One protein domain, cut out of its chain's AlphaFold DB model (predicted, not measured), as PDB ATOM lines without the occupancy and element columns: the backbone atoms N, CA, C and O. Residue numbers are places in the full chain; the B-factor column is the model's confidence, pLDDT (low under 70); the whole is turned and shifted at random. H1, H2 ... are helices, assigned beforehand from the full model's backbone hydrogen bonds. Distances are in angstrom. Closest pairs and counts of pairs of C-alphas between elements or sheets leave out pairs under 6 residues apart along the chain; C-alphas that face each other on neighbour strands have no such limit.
ATOM      1  N   GLU A 271      10.104  -9.956 -16.654       87.38
ATOM      2  CA  GLU A 271      10.301 -11.000 -17.673       87.38
ATOM      3  C   GLU A 271       9.113 -11.962 -17.805       87.38
ATOM      4  O   GLU A 271       8.734 -12.346 -18.915       87.38
ATOM      5  N   ALA A 272       8.505 -12.349 -16.683       88.19
ATOM      6  CA  ALA A 272       7.347 -13.232 -16.671       88.19
ATOM      7  C   ALA A 272       6.098 -12.506 -17.200       88.19
ATOM      8  O   ALA A 272       5.377 -13.059 -18.036       88.19
ATOM      9  N   ILE A 273       5.921 -11.231 -16.835       88.69
ATOM     10  CA  ILE A 273       4.868 -10.362 -17.386       88.69
ATOM     11  C   ILE A 273       5.053 -10.196 -18.902       88.69
ATOM     12  O   ILE A 273       4.111 -10.394 -19.670       88.69
ATOM     13  N   ALA A 274       6.275  -9.913 -19.358       87.19
ATOM     14  CA  ALA A 274       6.613  -9.785 -20.774       87.19
ATOM     15  C   ALA A 274       6.359 -11.080 -21.564       87.19
ATOM     16  O   ALA A 274       5.861 -11.041 -22.692       87.19
ATOM     17  N   GLY A 275       6.657 -12.237 -20.964       87.69
ATOM     18  CA  GLY A 275       6.316 -13.544 -21.519       87.69
ATOM     19  C   GLY A 275       4.811 -13.702 -21.746       87.69
ATOM     20  O   GLY A 275       4.407 -14.067 -22.849       87.69
ATOM     21  N   ARG A 276       3.991 -13.360 -20.742       88.69
ATOM     22  CA  ARG A 276       2.523 -13.416 -20.850       88.69
ATOM     23  C   ARG A 276       1.979 -12.452 -21.901       88.69
ATOM     24  O   ARG A 276       1.124 -12.860 -22.673       88.69
ATOM     25  N   VAL A 277       2.499 -11.222 -21.987       87.50
ATOM     26  CA  VAL A 277       2.104 -10.249 -23.029       87.50
ATOM     27  C   VAL A 277       2.273 -10.853 -24.421       87.50
ATOM     28  O   VAL A 277       1.357 -10.801 -25.234       87.50
ATOM     29  N   LEU A 278       3.431 -11.454 -24.705       85.75
ATOM     30  CA  LEU A 278       3.689 -12.050 -26.017       85.75
ATOM     31  C   LEU A 278       2.803 -13.267 -26.290       85.75
ATOM     32  O   LEU A 278       2.365 -13.449 -27.427       85.75
ATOM     33  N   ASP A 279       2.532 -14.082 -25.272       86.62
ATOM     34  CA  ASP A 279       1.653 -15.242 -25.401       86.62
ATOM     35  C   ASP A 279       0.192 -14.799 -25.646       86.62
ATOM     36  O   ASP A 279      -0.491 -15.380 -26.489       86.62
ATOM     37  N   GLU A 280      -0.266 -13.721 -25.000       85.69
ATOM     38  CA  GLU A 280      -1.584 -13.106 -25.219       85.69
ATOM     39  C   GLU A 280      -1.710 -12.458 -26.594       85.69
ATOM     40  O   GLU A 280      -2.728 -12.627 -27.258       85.69
ATOM     41  N   VAL A 281      -0.670 -11.772 -27.063       82.50
ATOM     42  CA  VAL A 281      -0.622 -11.199 -28.415       82.50
ATOM     43  C   VAL A 281      -0.655 -12.305 -29.473       82.50
ATOM     44  O   VAL A 281      -1.355 -12.183 -30.479       82.50
ATOM     45  N   GLN A 282       0.059 -13.413 -29.247       78.25
ATOM     46  CA  GLN A 282       0.021 -14.580 -30.134       78.25
ATOM     47  C   GLN A 282      -1.324 -15.300 -30.105       78.25
ATOM     48  O   GLN A 282      -1.769 -15.776 -31.148       78.25
ATOM     49  N   ALA A 283      -1.973 -15.379 -28.941       78.12
ATOM     50  CA  ALA A 283      -3.333 -15.882 -28.839       78.12
ATOM     51  C   ALA A 283      -4.287 -14.952 -29.603       78.12
ATOM     52  O   ALA A 283      -4.953 -15.398 -30.521       78.12
ATOM     53  N   ALA A 284      -4.268 -13.643 -29.348       70.69
ATOM     54  CA  ALA A 284      -5.137 -12.667 -30.008       70.69
ATOM     55  C   ALA A 284      -5.022 -12.655 -31.548       70.69
ATOM     56  O   ALA A 284      -5.992 -12.331 -32.231       70.69
ATOM     57  N   ALA A 285      -3.886 -13.077 -32.110       66.44
ATOM     58  CA  ALA A 285      -3.656 -13.194 -33.552       66.44
ATOM     59  C   ALA A 285      -4.428 -14.343 -34.257       66.44
ATOM     60  O   ALA A 285      -4.079 -14.712 -35.377       66.44
ATOM     61  N   HIS A 286      -5.489 -14.884 -33.638       53.31
ATOM     62  CA  HIS A 286      -6.330 -16.033 -34.032       53.31
ATOM     63  C   HIS A 286      -6.864 -16.100 -35.486       53.31
ATOM     64  O   HIS A 286      -7.565 -17.054 -35.817       53.31
ATOM     65  N   VAL A 287      -6.556 -15.161 -36.384       48.66
ATOM     66  CA  VAL A 287      -7.037 -15.189 -37.778       48.66
ATOM     67  C   VAL A 287      -6.219 -16.141 -38.664       48.66
ATOM     68  O   VAL A 287      -6.749 -16.672 -39.640       48.66
ATOM     69  N   ARG A 288      -4.969 -16.466 -38.311       47.50
ATOM     70  CA  ARG A 288      -4.191 -17.554 -38.937       47.50
ATOM     71  C   ARG A 288      -3.280 -18.212 -37.903       47.50
ATOM     72  O   ARG A 288      -2.881 -17.542 -36.955       47.50
ATOM     73  N   PRO A 289      -2.916 -19.500 -38.056       49.09
ATOM     74  CA  PRO A 289      -1.930 -20.139 -37.193       49.09
ATOM     75  C   PRO A 289      -0.552 -19.518 -37.460       49.09
ATOM     76  O   PRO A 289       0.265 -20.062 -38.204       49.09
ATOM     77  N   ALA A 290      -0.296 -18.347 -36.879       54.56
ATOM     78  CA  ALA A 290       1.022 -17.751 -36.865       54.56
ATOM     79  C   ALA A 290       1.975 -18.749 -36.200       54.56
ATOM     80  O   ALA A 290       1.680 -19.293 -35.131       54.56
ATOM     81  N   ARG A 291       3.112 -19.047 -36.844       61.69
ATOM     82  CA  ARG A 291       4.161 -19.855 -36.213       61.69
ATOM     83  C   ARG A 291       4.487 -19.221 -34.865       61.69
ATOM     84  O   ARG A 291       4.813 -18.038 -34.798       61.69
ATOM     85  N   ARG A 292       4.416 -20.024 -33.802       67.00
ATOM     86  CA  ARG A 292       4.802 -19.585 -32.458       67.00
ATOM     87  C   ARG A 292       6.226 -19.043 -32.503       67.00
ATOM     88  O   ARG A 292       7.137 -19.735 -32.969       67.00
ATOM     89  N   VAL A 293       6.427 -17.828 -32.002       70.50
ATOM     90  CA  VAL A 293       7.774 -17.271 -31.862       70.50
ATOM     91  C   VAL A 293       8.480 -18.041 -30.751       70.50
ATOM     92  O   VAL A 293       8.146 -17.898 -29.578       70.50
ATOM     93  N   GLY A 294       9.429 -18.898 -31.127       79.12
ATOM     94  CA  GLY A 294      10.173 -19.762 -30.209       79.12
ATOM     95  C   GLY A 294      11.648 -19.377 -30.051       79.12
ATOM     96  O   GLY A 294      12.199 -18.565 -30.798       79.12
ATOM     97  N   GLY A 295      12.304 -20.002 -29.070       84.75
ATOM     98  CA  GLY A 295      13.759 -19.960 -28.888       84.75
ATOM     99  C   GLY A 295      14.342 -18.557 -28.689       84.75
ATOM    100  O   GLY A 295      13.762 -17.708 -28.011       84.75
ATOM    101  N   LYS A 296      15.504 -18.305 -29.306       84.12
ATOM    102  CA  LYS A 296      16.251 -17.034 -29.195       84.12
ATOM    103  C   LYS A 296      15.446 -15.815 -29.659       84.12
ATOM    104  O   LYS A 296      15.673 -14.706 -29.188       84.12
ATOM    105  N   LEU A 297      14.510 -16.016 -30.586       79.62
ATOM    106  CA  LEU A 297      13.667 -14.948 -31.116       79.62
ATOM    107  C   LEU A 297      12.679 -14.451 -30.054       79.62
ATOM    108  O   LEU A 297      12.528 -13.245 -29.873       79.62
ATOM    109  N   ARG A 298      12.088 -15.382 -29.291       85.50
ATOM    110  CA  ARG A 298      11.207 -15.067 -28.161       85.50
ATOM    111  C   ARG A 298      11.957 -14.322 -27.066       85.50
ATOM    112  O   ARG A 298      11.466 -13.308 -26.599       85.50
ATOM    113  N   GLN A 299      13.163 -14.770 -26.714       86.94
ATOM    114  CA  GLN A 299      13.989 -14.109 -25.694       86.94
ATOM    115  C   GLN A 299      14.281 -12.641 -26.042       86.94
ATOM    116  O   GLN A 299      14.176 -11.774 -25.184       86.94
ATOM    117  N   ARG A 300      14.574 -12.344 -27.316       85.75
ATOM    118  CA  ARG A 300      14.782 -10.960 -27.776       85.75
ATOM    119  C   ARG A 300      13.519 -10.108 -27.677       85.75
ATOM    120  O   ARG A 300      13.612  -8.947 -27.308       85.75
ATOM    121  N   LEU A 301      12.355 -10.663 -28.019       85.81
ATOM    122  CA  LEU A 301      11.087  -9.944 -27.867       85.81
ATOM    123  C   LEU A 301      10.746  -9.717 -26.393       85.81
ATOM    124  O   LEU A 301      10.310  -8.627 -26.054       85.81
ATOM    125  N   VAL A 302      10.988 -10.703 -25.523       91.06
ATOM    126  CA  VAL A 302      10.788 -10.563 -24.072       91.06
ATOM    127  C   VAL A 302      11.627  -9.408 -23.536       91.06
ATOM    128  O   VAL A 302      11.069  -8.531 -22.896       91.06
ATOM    129  N   ALA A 303      12.919  -9.347 -23.871       90.06
ATOM    130  CA  ALA A 303      13.788  -8.250 -23.439       90.06
ATOM    131  C   ALA A 303      13.267  -6.868 -23.881       90.06
ATOM    132  O   ALA A 303      13.246  -5.934 -23.088       90.06
ATOM    133  N   LEU A 304      12.780  -6.753 -25.122       88.38
ATOM    134  CA  LEU A 304      12.200  -5.503 -25.626       88.38
ATOM    135  C   LEU A 304      10.878  -5.141 -24.930       88.38
ATOM    136  O   LEU A 304      10.595  -3.969 -24.721       88.38
ATOM    137  N   VAL A 305      10.046  -6.126 -24.581       89.69
ATOM    138  CA  VAL A 305       8.802  -5.878 -23.834       89.69
ATOM    139  C   VAL A 305       9.105  -5.486 -22.387       89.69
ATOM    140  O   VAL A 305       8.446  -4.588 -21.873       89.69
ATOM    141  N   VAL A 306      10.120  -6.086 -21.754       92.94
ATOM    142  CA  VAL A 306      10.608  -5.684 -20.421       92.94
ATOM    143  C   VAL A 306      11.039  -4.222 -20.428       92.94
ATOM    144  O   VAL A 306      10.560  -3.461 -19.600       92.94
ATOM    145  N   GLU A 307      11.822  -3.796 -21.423       90.12
ATOM    146  CA  GLU A 307      12.228  -2.390 -21.566       90.12
ATOM    147  C   GLU A 307      11.021  -1.436 -21.610       90.12
ATOM    148  O   GLU A 307      11.068  -0.326 -21.081       90.12
ATOM    149  N   ARG A 308       9.902  -1.862 -22.209       89.19
ATOM    150  CA  ARG A 308       8.673  -1.057 -22.239       89.19
ATOM    151  C   ARG A 308       7.903  -1.083 -20.930       89.19
ATOM    152  O   ARG A 308       7.401  -0.035 -20.531       89.19
ATOM    153  N   LEU A 309       7.824  -2.233 -20.268       89.31
ATOM    154  CA  LEU A 309       7.246  -2.335 -18.926       89.31
ATOM    155  C   LEU A 309       8.000  -1.421 -17.948       89.31
ATOM    156  O   LEU A 309       7.370  -0.631 -17.249       89.31
ATOM    157  N   ASP A 310       9.334  -1.444 -17.987       87.94
ATOM    158  CA  ASP A 310      10.195  -0.602 -17.150       87.94
ATOM    159  C   ASP A 310      10.065   0.892 -17.507       87.94
ATOM    160  O   ASP A 310      10.165   1.757 -16.639       87.94
ATOM    161  N   ALA A 311       9.746   1.212 -18.768       85.94
ATOM    162  CA  ALA A 311       9.388   2.564 -19.206       85.94
ATOM    163  C   ALA A 311       7.976   3.013 -18.766       85.94
ATOM    164  O   ALA A 311       7.527   4.089 -19.163       85.94
ATOM    165  N   GLY A 312       7.261   2.212 -17.969       87.44
ATOM    166  CA  GLY A 312       5.948   2.545 -17.414       87.44
ATOM    167  C   GLY A 312       4.763   2.147 -18.294       87.44
ATOM    168  O   GLY A 312       3.640   2.599 -18.056       87.44
ATOM    169  N   TRP A 313       4.968   1.315 -19.320       88.06
ATOM    170  CA  TRP A 313       3.851   0.784 -20.096       88.06
ATOM    171  C   TRP A 313       3.062  -0.253 -19.296       88.06
ATOM    172  O   TRP A 313       3.607  -1.234 -18.801       88.06
ATOM    173  N   HIS A 314       1.743  -0.088 -19.247       87.81
ATOM    174  CA  HIS A 314       0.856  -1.079 -18.645       87.81
ATOM    175  C   HIS A 314       0.672  -2.298 -19.565       87.81
ATOM    176  O   HIS A 314       0.478  -2.143 -20.776       87.81
ATOM    177  N   ARG A 315       0.631  -3.511 -18.990       87.00
ATOM    178  CA  ARG A 315       0.440  -4.788 -19.711       87.00
ATOM    179  C   ARG A 315      -0.697  -4.733 -20.732       87.00
ATOM    180  O   ARG A 315      -0.502  -5.097 -21.886       87.00
ATOM    181  N   ALA A 316      -1.873  -4.254 -20.320       83.25
ATOM    182  CA  ALA A 316      -3.049  -4.200 -21.190       83.25
ATOM    183  C   ALA A 316      -2.829  -3.323 -22.438       83.25
ATOM    184  O   ALA A 316      -3.283  -3.676 -23.523       83.25
ATOM    185  N   HIS A 317      -2.092  -2.215 -22.302       83.00
ATOM    186  CA  HIS A 317      -1.770  -1.335 -23.428       83.00
ATOM    187  C   HIS A 317      -0.733  -1.958 -24.360       83.00
ATOM    188  O   HIS A 317      -0.815  -1.775 -25.570       83.00
ATOM    189  N   LEU A 318       0.219  -2.721 -23.814       85.25
ATOM    190  CA  LEU A 318       1.182  -3.469 -24.621       85.25
ATOM    191  C   LEU A 318       0.499  -4.563 -25.433       85.25
ATOM    192  O   LEU A 318       0.788  -4.697 -26.616       85.25
ATOM    193  N   VAL A 319      -0.425  -5.316 -24.832       85.31
ATOM    194  CA  VAL A 319      -1.207  -6.318 -25.563       85.31
ATOM    195  C   VAL A 319      -1.987  -5.641 -26.689       85.31
ATOM    196  O   VAL A 319      -1.787  -5.997 -27.843       85.31
ATOM    197  N   ASP A 320      -2.768  -4.599 -26.393       80.88
ATOM    198  CA  ASP A 320      -3.578  -3.892 -27.398       80.88
ATOM    199  C   ASP A 320      -2.734  -3.301 -28.542       80.88
ATOM    200  O   ASP A 320      -3.067  -3.460 -29.714       80.88
ATOM    201  N   ALA A 321      -1.587  -2.688 -28.230       79.69
ATOM    202  CA  ALA A 321      -0.705  -2.098 -29.236       79.69
ATOM    203  C   ALA A 321       0.000  -3.144 -30.120       79.69
ATOM    204  O   ALA A 321       0.342  -2.872 -31.276       79.69
ATOM    205  N   LEU A 322       0.235  -4.347 -29.591       80.50
ATOM    206  CA  LEU A 322       0.930  -5.424 -30.297       80.50
ATOM    207  C   LEU A 322      -0.030  -6.387 -31.010       80.50
ATOM    208  O   LEU A 322       0.373  -6.998 -32.001       80.50
ATOM    209  N   SER A 323      -1.292  -6.459 -30.582       74.06
ATOM    210  CA  SER A 323      -2.356  -7.318 -31.116       74.06
ATOM    211  C   SER A 323      -2.847  -7.081 -32.561       74.06
ATOM    212  O   SER A 323      -3.460  -8.013 -33.087       74.06
ATOM    213  N   PRO A 324      -2.643  -5.940 -33.262       69.81
ATOM    214  CA  PRO A 324      -3.194  -5.772 -34.611       69.81
ATOM    215  C   PRO A 324      -2.677  -6.816 -35.613       69.81
ATOM    216  O   PRO A 324      -1.492  -7.160 -35.581       69.81
ATOM    217  N   SER A 325      -3.567  -7.250 -36.519       56.81
ATOM    218  CA  SER A 325      -3.409  -8.292 -37.555       56.81
ATOM    219  C   SER A 325      -1.955  -8.577 -37.951       56.81
ATOM    220  O   SER A 325      -1.302  -7.783 -38.629       56.81
ATOM    221  N   MET A 326      -1.437  -9.720 -37.500       60.78
ATOM    222  CA  MET A 326      -0.165 -10.281 -37.954       60.78
ATOM    223  C   MET A 326      -0.452 -11.239 -39.114       60.78
ATOM    224  O   MET A 326      -0.497 -12.455 -38.940       60.78
ATOM    225  N   GLU A 327      -0.738 -10.674 -40.286       55.50
ATOM    226  CA  GLU A 327      -1.185 -11.425 -41.470       55.50
ATOM    227  C   GLU A 327      -0.108 -12.323 -42.088       55.50
ATOM    228  O   GLU A 327      -0.437 -13.332 -42.721       55.50
ATOM    229  N   ASP A 328       1.164 -11.988 -41.871       56.19
ATOM    230  CA  ASP A 328       2.299 -12.698 -42.440       56.19
ATOM    231  C   ASP A 328       3.265 -13.194 -41.355       56.19
ATOM    232  O   ASP A 328       3.807 -12.443 -40.543       56.19
ATOM    233  N   VAL A 329       3.445 -14.514 -41.343       51.25
ATOM    234  CA  VAL A 329       4.164 -15.284 -40.327       51.25
ATOM    235  C   VAL A 329       5.670 -15.057 -40.396       51.25
ATOM    236  O   VAL A 329       6.332 -15.051 -39.355       51.25
ATOM    237  N   ASP A 330       6.207 -14.835 -41.595       54.53
ATOM    238  CA  ASP A 330       7.642 -14.615 -41.785       54.53
ATOM    239  C   ASP A 330       8.056 -13.193 -41.365       54.53
ATOM    240  O   ASP A 330       9.208 -12.959 -40.990       54.53
ATOM    241  N   THR A 331       7.097 -12.264 -41.296       66.31
ATOM    242  CA  THR A 331       7.296 -10.890 -40.821       66.31
ATOM    243  C   THR A 331       6.848 -10.657 -39.377       66.31
ATOM    244  O   THR A 331       7.178  -9.605 -38.834       66.31
ATOM    245  N   VAL A 332       6.218 -11.625 -38.687       69.31
ATOM    246  CA  VAL A 332       5.754 -11.501 -37.279       69.31
ATOM    247  C   VAL A 332       6.819 -10.895 -36.367       69.31
ATOM    248  O   VAL A 332       6.546  -9.951 -35.631       69.31
ATOM    249  N   TYR A 333       8.053 -11.402 -36.420       73.50
ATOM    250  CA  TYR A 333       9.125 -10.861 -35.585       73.50
ATOM    251  C   TYR A 333       9.517  -9.439 -35.984       73.50
ATOM    252  O   TYR A 333       9.718  -8.606 -35.105       73.50
ATOM    253  N   GLY A 334       9.635  -9.163 -37.285       75.62
ATOM    254  CA  GLY A 334       9.960  -7.829 -37.788       75.62
ATOM    255  C   GLY A 334       8.908  -6.810 -37.363       75.62
ATOM    256  O   GLY A 334       9.253  -5.777 -36.800       75.62
ATOM    257  N   THR A 335       7.635  -7.159 -37.527       78.75
ATOM    258  CA  THR A 335       6.477  -6.349 -37.148       78.75
ATOM    259  C   THR A 335       6.408  -6.134 -35.641       78.75
ATOM    260  O   THR A 335       6.289  -4.994 -35.204       78.75
ATOM    261  N   LEU A 336       6.538  -7.188 -34.826       80.25
ATOM    262  CA  LEU A 336       6.529  -7.054 -33.365       80.25
ATOM    263  C   LEU A 336       7.722  -6.243 -32.871       80.25
ATOM    264  O   LEU A 336       7.544  -5.322 -32.083       80.25
ATOM    265  N   ARG A 337       8.933  -6.524 -33.365       82.38
ATOM    266  CA  ARG A 337      10.124  -5.744 -33.019       82.38
ATOM    267  C   ARG A 337       9.934  -4.280 -33.391       82.38
ATOM    268  O   ARG A 337      10.203  -3.424 -32.553       82.38
ATOM    269  N   HIS A 338       9.481  -3.996 -34.612       82.00
ATOM    270  CA  HIS A 338       9.235  -2.640 -35.092       82.00
ATOM    271  C   HIS A 338       8.185  -1.932 -34.234       82.00
ATOM    272  O   HIS A 338       8.419  -0.814 -33.795       82.00
ATOM    273  N   ARG A 339       7.067  -2.587 -33.912       82.50
ATOM    274  CA  ARG A 339       6.048  -2.007 -33.032       82.50
ATOM    275  C   ARG A 339       6.609  -1.724 -31.649       82.50
ATOM    276  O   ARG A 339       6.495  -0.596 -31.207       82.50
ATOM    277  N   ILE A 340       7.291  -2.681 -31.015       82.50
ATOM    278  CA  ILE A 340       7.855  -2.485 -29.672       82.50
ATOM    279  C   ILE A 340       8.878  -1.343 -29.664       82.50
ATOM    280  O   ILE A 340       8.838  -0.481 -28.790       82.50
ATOM    281  N   THR A 341       9.766  -1.288 -30.659       83.94
ATOM    282  CA  THR A 341      10.764  -0.207 -30.767       83.94
ATOM    283  C   THR A 341      10.144   1.160 -31.059       83.94
ATOM    284  O   THR A 341      10.711   2.157 -30.629       83.94
ATOM    285  N   ASN A 342       8.960   1.211 -31.674       82.62
ATOM    286  CA  ASN A 342       8.230   2.450 -31.956       82.62
ATOM    287  C   ASN A 342       7.034   2.698 -31.018       82.62
ATOM    288  O   ASN A 342       6.249   3.615 -31.261       82.62
ATOM    289  N   LEU A 343       6.889   1.923 -29.936       80.12
ATOM    290  CA  LEU A 343       6.012   2.287 -28.825       80.12
ATOM    291  C   LEU A 343       6.577   3.577 -28.231       80.12
ATOM    292  O   LEU A 343       7.681   3.572 -27.689       80.12
TER     293      LEU A 343
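What this domain is: This is residues 271 to 343 of the 463 residues of an uncharacterized protein of Plantactinospora sp. CNZ320 (UniProt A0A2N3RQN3). What would one see first in this model? Four helices make a compact cluster whose contacts run round in a ring, from H1 to H2, on to H4, to H3 and back to H1. H2 and H4 lie side by side, the first part of H1 crosses the middle of H2, and the short H3 bridges H1 and H4, which are apart. What is it made of? The printed part has 73 residues, of which 48 are in the named helices H1, H2, H3 and H4, in that order, with no named strand, and its class is all helix. How large is it? It is compact and rounded, with a radius of gyration of the C-alphas of 11.0 A and spans of 31 by 24 by 21 A.

How they stand to each other: Which helices does the first one meet? H1, residues 271 to 284, touches H2, residues 295 to 310, and their lines are about perpendicular at 71 degrees, only just more than steep; their closest C-alphas are those of Ala 274 and Val 302, 5.4 A apart. H1 also touches H3, residues 315 to 322, at a steep tilt of 47 degrees, the same way, with the C-alphas of Val 281 and Val 319 closest at 5.7 A. What does the last helix meet? H4, residues 332 to 341, touches H2 at a shallow tilt of 22 degrees, the same way, with the C-alphas of Leu 304 and Ile 340 closest at 6.7 A. H4 touches H3 at a steep tilt of 58 degrees, opposite ways, with the C-alphas of Leu 322 and Leu 336 closest at 6.6 A. Which pairs stay off each other? H2 and H3 are close but not clearly touching, with the C-alphas of Leu 309 and Arg 315 closest at 7.3 A, and H1 and H4 are apart. What do the backbones show? In H1, H2, H3 and H4 every O i to N i+4 pair is within hydrogen-bond range.

Where its parts are: Where does the first helix lie? H1 runs from C-alpha 271 at (10.301, -11.000, -17.673) to C-alpha 284, 19.8 A. How long are the next two? H2, residues 295 to 310, is the longest by residues and spans 22.9 A; H3, residues 315 to 322, spans 10.6 A. Where does the last helix end? H4 begins at C-alpha 332 and ends at C-alpha 341, at (10.764, -0.207, -30.767), 14.0 A on.

The domain as a whole: Which C-alphas are farthest apart? Those of Arg 288 and Ala 311, at 31.3 A. How are the helices linked? The link from H2 to H3 is tight, with 4 residues, and the links from H1 to H2 and from H3 to H4 are short, with 10 and 9 residues; the printed part has no cut. Where is confidence low? The mean pLDDT of the printed part is 78.0, and residues 285 to 292 and 324 to 332 are under 70.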